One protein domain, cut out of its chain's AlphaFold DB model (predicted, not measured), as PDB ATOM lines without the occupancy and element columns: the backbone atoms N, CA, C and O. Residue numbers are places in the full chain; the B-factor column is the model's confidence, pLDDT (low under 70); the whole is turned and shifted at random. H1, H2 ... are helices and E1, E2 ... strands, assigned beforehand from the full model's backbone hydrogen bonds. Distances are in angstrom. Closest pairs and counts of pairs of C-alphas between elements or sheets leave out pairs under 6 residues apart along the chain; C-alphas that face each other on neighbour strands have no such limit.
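AT A GLANCE: This is residues 21 to 65 of the 72 residues of an uncharacterized protein of Sphingopyxis sp. C-1 (UniProt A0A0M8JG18). A short helix, H1, leads into a long hairpin of two antiparallel strands, E1 and E2, which bends over like an arch. H1 is near the end of the hairpin where E1 begins and E2 ends, the loop of residues 45 to 54 closes the other end, and residues 24 to 32, of which 24 to 30 belong to H1, stick out. The printed part has 45 residues with one named helix and two named strands, in the order H1, E1, E2, and its class is mixed, helices and strands. The sheet has the order E1 - E2, antiparallel. The whole is only just extended, close to loose, with a radius of gyration of the C-alphas of 14.4 A, and it is elongated, spanning 37 by 22 by 18 A.

IN THESE COORDINATES: H1 is residues 21 to 30 and measures 14.1 A from first to last C-alpha; it begins with C-alpha 21 at (-66.372, -73.168, 75.998). E1 is residues 35 to 44, 23.8 A from first to last C-alpha, and begins with C-alpha 35 at (-72.034, -61.636, 65.446). E2 is residues 55 to 64, 23.0 A from first to last C-alpha, and ends with C-alpha 64 at (-68.676, -63.808, 63.872).

HOW THE PARTS SIT: Every O i to N i+4 pair of H1 is within hydrogen-bond range. A tight link of 4 residues joins H1 to E1, while H1 and E2 are apart. E1 and E2 form a hairpin and are antiparallel, with 169 degrees between their N-to-C directions. The C-alphas of Val 35 and Pro 64, which face each other, are 4.3 A apart, and those of Pro 44 and Phe 55, which also face each other, are 4.3 A apart. Within hydrogen-bond range are, for instance, N 36 and O 63 at 2.8 A, and N 56 and O 43 at 2.8 A. E1 bends by 61 degrees at residue 40. E2 bends by 73 degrees at residue 60.

THE WHOLE: The two C-alphas farthest apart are those of Ala 29 and Gly 50, at 37.9 A. Residues 24 to 32, of which 24 to 30 belong to H1, stand free, and the body without them has 36 residues and spans 35 by 19 by 17 A. The printed part has no cut, and no link is long: H1 to E1 is tight, and E1 to E2, with 10 residues between, is short. The mean pLDDT of the printed part is 94.7, and no printed residue is under 70.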
ATOM      1  N   ARG A  21     -67.575 -73.337  75.163       98.44
ATOM      2  CA  ARG A  21     -66.372 -73.168  75.998       98.44
ATOM      3  C   ARG A  21     -65.340 -72.248  75.342       98.44
ATOM      4  O   ARG A  21     -64.682 -71.494  76.043       98.44
ATOM      5  N   ALA A  22     -65.182 -72.329  74.021       96.81
ATOM      6  CA  ALA A  22     -64.279 -71.454  73.279       96.81
ATOM      7  C   ALA A  22     -64.835 -70.027  73.218       96.81
ATOM      8  O   ALA A  22     -64.087 -69.091  73.474       96.81
ATOM      9  N   LEU A  23     -66.143 -69.879  72.976       96.06
ATOM     10  CA  LEU A  23     -66.821 -68.584  73.021       96.06
ATOM     11  C   LEU A  23     -66.699 -67.941  74.406       96.06
ATOM     12  O   LEU A  23     -66.269 -66.800  74.495       96.06
ATOM     13  N   LYS A  24     -66.978 -68.690  75.481       97.75
ATOM     14  CA  LYS A  24     -66.791 -68.214  76.857       97.75
ATOM     15  C   LYS A  24     -65.376 -67.671  77.078       97.75
ATOM     16  O   LYS A  24     -65.233 -66.522  77.469       97.75
ATOM     17  N   ARG A  25     -64.343 -68.461  76.755       98.31
ATOM     18  CA  ARG A  25     -62.942 -68.024  76.900       98.31
ATOM     19  C   ARG A  25     -62.620 -66.786  76.069       98.31
ATOM     20  O   ARG A  25     -61.894 -65.922  76.540       98.31
ATOM     21  N   HIS A  26     -63.131 -66.705  74.841       95.94
ATOM     22  CA  HIS A  26     -62.938 -65.531  73.995       95.94
ATOM     23  C   HIS A  26     -63.543 -64.284  74.645       95.94
ATOM     24  O   HIS A  26     -62.862 -63.271  74.731       95.94
ATOM     25  N   LEU A  27     -64.782 -64.372  75.139       96.12
ATOM     26  CA  LEU A  27     -65.456 -63.248  75.786       96.12
ATOM     27  C   LEU A  27     -64.746 -62.808  77.074       96.12
ATOM     28  O   LEU A  27     -64.614 -61.614  77.324       96.12
ATOM     29  N   GLU A  28     -64.243 -63.758  77.866       97.19
ATOM     30  CA  GLU A  28     -63.464 -63.474  79.078       97.19
ATOM     31  C   GLU A  28     -62.120 -62.793  78.766       97.19
ATOM     32  O   GLU A  28     -61.686 -61.930  79.522       97.19
ATOM     33  N   ALA A  29     -61.463 -63.165  77.663       97.12
ATOM     34  CA  ALA A  29     -60.133 -62.663  77.311       97.12
ATOM     35  C   ALA A  29     -60.148 -61.384  76.456       97.12
ATOM     36  O   ALA A  29     -59.237 -60.566  76.560       97.12
ATOM     37  N   HIS A  30     -61.144 -61.226  75.584       95.88
ATOM     38  CA  HIS A  30     -61.172 -60.186  74.548       95.88
ATOM     39  C   HIS A  30     -62.410 -59.286  74.616       95.88
ATOM     40  O   HIS A  30     -62.479 -58.293  73.894       95.88
ATOM     41  N   GLY A  31     -63.375 -59.594  75.485       94.12
ATOM     42  CA  GLY A  31     -64.615 -58.837  75.600       94.12
ATOM     43  C   GLY A  31     -65.640 -59.205  74.528       94.12
ATOM     44  O   GLY A  31     -65.718 -60.345  74.077       94.12
ATOM     45  N   ALA A  32     -66.490 -58.246  74.165       94.50
ATOM     46  CA  ALA A  32     -67.638 -58.496  73.299       94.50
ATOM     47  C   ALA A  32     -67.228 -58.984  71.897       94.50
ATOM     48  O   ALA A  32     -66.376 -58.390  71.241       94.50
ATOM     49  N   LEU A  33     -67.907 -60.026  71.412       93.06
ATOM     50  CA  LEU A  33     -67.779 -60.525  70.044       93.06
ATOM     51  C   LEU A  33     -69.012 -60.123  69.236       93.06
ATOM     52  O   LEU A  33     -70.123 -60.560  69.543       93.06
ATOM     53  N   ARG A  34     -68.825 -59.331  68.178       94.50
ATOM     54  CA  ARG A  34     -69.915 -59.015  67.254       94.50
ATOM     55  C   ARG A  34     -70.229 -60.220  66.365       94.50
ATOM     56  O   ARG A  34     -69.339 -60.861  65.802       94.50
ATOM     57  N   VAL A  35     -71.518 -60.523  66.244       94.81
ATOM     58  CA  VAL A  35     -72.034 -61.636  65.446       94.81
ATOM     59  C   VAL A  35     -73.245 -61.192  64.634       94.81
ATOM     60  O   VAL A  35     -74.021 -60.346  65.075       94.81
ATOM     61  N   THR A  36     -73.434 -61.814  63.474       94.94
ATOM     62  CA  THR A  36     -74.706 -61.819  62.748       94.94
ATOM     63  C   THR A  36     -75.418 -63.129  63.048       94.94
ATOM     64  O   THR A  36     -74.826 -64.203  62.910       94.94
ATOM     65  N   ILE A  37     -76.688 -63.039  63.440       95.19
ATOM     66  CA  ILE A  37     -77.553 -64.191  63.695       95.19
ATOM     67  C   ILE A  37     -78.648 -64.211  62.635       95.19
ATOM     68  O   ILE A  37     -79.310 -63.199  62.409       95.19
ATOM     69  N   VAL A  38     -78.840 -65.367  62.004       96.50
ATOM     70  CA  VAL A  38     -80.023 -65.655  61.189       96.50
ATOM     71  C   VAL A  38     -80.899 -66.597  61.998       96.50
ATOM     72  O   VAL A  38     -80.437 -67.661  62.411       96.50
ATOM     73  N   ALA A  39     -82.140 -66.194  62.259       96.69
ATOM     74  CA  ALA A  39     -83.084 -66.956  63.065       96.69
ATOM     75  C   ALA A  39     -84.525 -66.734  62.596       96.69
ATOM     76  O   ALA A  39     -84.843 -65.701  62.003       96.69
ATOM     77  N   GLU A  40     -85.385 -67.696  62.904       96.44
ATOM     78  CA  GLU A  40     -86.834 -67.620  62.713       96.44
ATOM     79  C   GLU A  40     -87.506 -67.402  64.067       96.44
ATOM     80  O   GLU A  40     -87.282 -68.178  64.994       96.44
ATOM     81  N   LEU A  41     -88.326 -66.356  64.189       94.88
ATOM     82  CA  LEU A  41     -89.187 -66.190  65.359       94.88
ATOM     83  C   LEU A  41     -90.433 -67.052  65.186       94.88
ATOM     84  O   LEU A  41     -91.073 -66.984  64.135       94.88
ATOM     85  N   THR A  42     -90.766 -67.847  66.199       94.75
ATOM     86  CA  THR A  42     -91.851 -68.828  66.112       94.75
ATOM     87  C   THR A  42     -93.061 -68.396  66.940       94.75
ATOM     88  O   THR A  42     -93.976 -67.770  66.403       94.75
ATOM     89  N   GLU A  43     -93.070 -68.664  68.244       93.81
ATOM     90  CA  GLU A  43     -94.181 -68.375  69.152       93.81
ATOM     91  C   GLU A  43     -93.750 -67.487  70.333       93.81
ATOM     92  O   GLU A  43     -92.567 -67.462  70.685       93.81
ATOM     93  N   PRO A  44     -94.682 -66.747  70.964       95.06
ATOM     94  CA  PRO A  44     -94.414 -66.070  72.229       95.06
ATOM     95  C   PRO A  44     -94.001 -67.078  73.310       95.06
ATOM     96  O   PRO A  44     -94.643 -68.115  73.474       95.06
ATOM     97  N   TYR A  45     -92.946 -66.764  74.057       87.88
ATOM     98  CA  TYR A  45     -92.418 -67.588  75.149       87.88
ATOM     99  C   TYR A  45     -92.900 -67.118  76.539       87.88
ATOM    100  O   TYR A  45     -92.701 -67.813  77.534       87.88
ATOM    101  N   GLY A  46     -93.592 -65.978  76.607       86.62
ATOM    102  CA  GLY A  46     -94.066 -65.362  77.846       86.62
ATOM    103  C   GLY A  46     -95.280 -64.451  77.643       86.62
ATOM    104  O   GLY A  46     -95.915 -64.450  76.586       86.62
ATOM    105  N   GLY A  47     -95.621 -63.695  78.687       89.19
ATOM    106  CA  GLY A  47     -96.677 -62.683  78.642       89.19
ATOM    107  C   GLY A  47     -96.176 -61.345  78.096       89.19
ATOM    108  O   GLY A  47     -94.991 -61.041  78.185       89.19
ATOM    109  N   ASP A  48     -97.092 -60.546  77.556       94.81
ATOM    110  CA  ASP A  48     -96.837 -59.139  77.236       94.81
ATOM    111  C   ASP A  48     -96.889 -58.307  78.521       94.81
ATOM    112  O   ASP A  48     -97.919 -58.280  79.200       94.81
ATOM    113  N   ASP A  49     -95.786 -57.642  78.865       91.94
ATOM    114  CA  ASP A  49     -95.711 -56.744  80.025       91.94
ATOM    115  C   ASP A  49     -96.104 -55.287  79.689       91.94
ATOM    116  O   ASP A  49     -95.986 -54.389  80.525       91.94
ATOM    117  N   GLY A  50     -96.580 -55.040  78.464       94.31
ATOM    118  CA  GLY A  50     -96.912 -53.719  77.932       94.31
ATOM    119  C   GLY A  50     -95.707 -52.952  77.377       94.31
ATOM    120  O   GLY A  50     -95.883 -51.874  76.807       94.31
ATOM    121  N   THR A  51     -94.494 -53.492  77.522       93.88
ATOM    122  CA  THR A  51     -93.236 -52.935  77.000       93.88
ATOM    123  C   THR A  51     -92.554 -53.900  76.029       93.88
ATOM    124  O   THR A  51     -91.990 -53.470  75.020       93.88
ATOM    125  N   SER A  52     -92.594 -55.199  76.317       93.88
ATOM    126  CA  SER A  52     -91.957 -56.254  75.544       93.88
ATOM    127  C   SER A  52     -92.710 -57.584  75.644       93.88
ATOM    128  O   SER A  52     -93.410 -57.863  76.611       93.88
ATOM    129  N   ILE A  53     -92.525 -58.417  74.617       94.75
ATOM    130  CA  ILE A  53     -92.931 -59.824  74.592       94.75
ATOM    131  C   ILE A  53     -91.690 -60.637  74.237       94.75
ATOM    132  O   ILE A  53     -90.949 -60.287  73.311       94.75
ATOM    133  N   GLU A  54     -91.475 -61.734  74.947       94.12
ATOM    134  CA  GLU A  54     -90.427 -62.703  74.642       94.12
ATOM    135  C   GLU A  54     -90.907 -63.647  73.538       94.12
ATOM    136  O   GLU A  54     -92.023 -64.162  73.594       94.12
ATOM    137  N   PHE A  55     -90.064 -63.904  72.540       95.00
ATOM    138  CA  PHE A  55     -90.370 -64.822  71.443       95.00
ATOM    139  C   PHE A  55     -89.317 -65.917  71.361       95.00
ATOM    140  O   PHE A  55     -88.119 -65.646  71.478       95.00
ATOM    141  N   ASN A  56     -89.767 -67.138  71.086       95.00
ATOM    142  CA  ASN A  56     -88.885 -68.226  70.703       95.00
ATOM    143  C   ASN A  56     -88.211 -67.904  69.369       95.00
ATOM    144  O   ASN A  56     -88.841 -67.400  68.436       95.00
ATOM    145  N   ALA A  57     -86.913 -68.198  69.297       95.56
ATOM    146  CA  ALA A  57     -86.091 -67.981  68.118       95.56
ATOM    147  C   ALA A  57     -85.364 -69.276  67.742       95.56
ATOM    148  O   ALA A  57     -84.449 -69.716  68.441       95.56
ATOM    149  N   ASN A  58     -85.741 -69.869  66.613       96.00
ATOM    150  CA  ASN A  58     -85.009 -70.979  66.027       96.00
ATOM    151  C   ASN A  58     -83.767 -70.438  65.309       96.00
ATOM    152  O   ASN A  58     -83.860 -69.827  64.242       96.00
ATOM    153  N   VAL A  59     -82.594 -70.621  65.915       96.44
ATOM    154  CA  VAL A  59     -81.329 -70.117  65.371       96.44
ATOM    155  C   VAL A  59     -80.865 -70.995  64.208       96.44
ATOM    156  O   VAL A  59     -80.538 -72.163  64.393       96.44
ATOM    157  N   ILE A  60     -80.763 -70.404  63.014       97.19
ATOM    158  CA  ILE A  60     -80.280 -71.065  61.794       97.19
ATOM    159  C   ILE A  60     -78.755 -70.962  61.697       97.19
ATOM    160  O   ILE A  60     -78.075 -71.938  61.379       97.19
ATOM    161  N   SER A  61     -78.192 -69.778  61.960       95.81
ATOM    162  CA  SER A  61     -76.741 -69.581  61.936       95.81
ATOM    163  C   SER A  61     -76.277 -68.441  62.838       95.81
ATOM    164  O   SER A  61     -76.994 -67.473  63.084       95.81
ATOM    165  N   ILE A  62     -75.036 -68.567  63.315       95.19
ATOM    166  CA  ILE A  62     -74.314 -67.538  64.065       95.19
ATOM    167  C   ILE A  62     -72.963 -67.361  63.384       95.19
ATOM    168  O   ILE A  62     -72.172 -68.302  63.313       95.19
ATOM    169  N   THR A  63     -72.694 -66.159  62.887       95.25
ATOM    170  CA  THR A  63     -71.454 -65.846  62.173       95.25
ATOM    171  C   THR A  63     -70.736 -64.698  62.873       95.25
ATOM    172  O   THR A  63     -71.289 -63.599  62.921       95.25
ATOM    173  N   PRO A  64     -69.513 -64.904  63.402       92.56
ATOM    174  CA  PRO A  64     -68.676 -63.808  63.872       92.56
ATOM    175  C   PRO A  64     -68.427 -62.812  62.744       92.56
ATOM    176  O   PRO A  64     -67.972 -63.188  61.661       92.56
ATOM    177  N   THR A  65     -68.713 -61.540  62.985       88.50
ATOM    178  CA  THR A  65     -68.370 -60.486  62.034       88.50
ATOM    179  C   THR A  65     -66.956 -60.024  62.333       88.50
ATOM    180  O   THR A  65     -66.631 -59.725  63.483       88.50
TER     181      THR A  65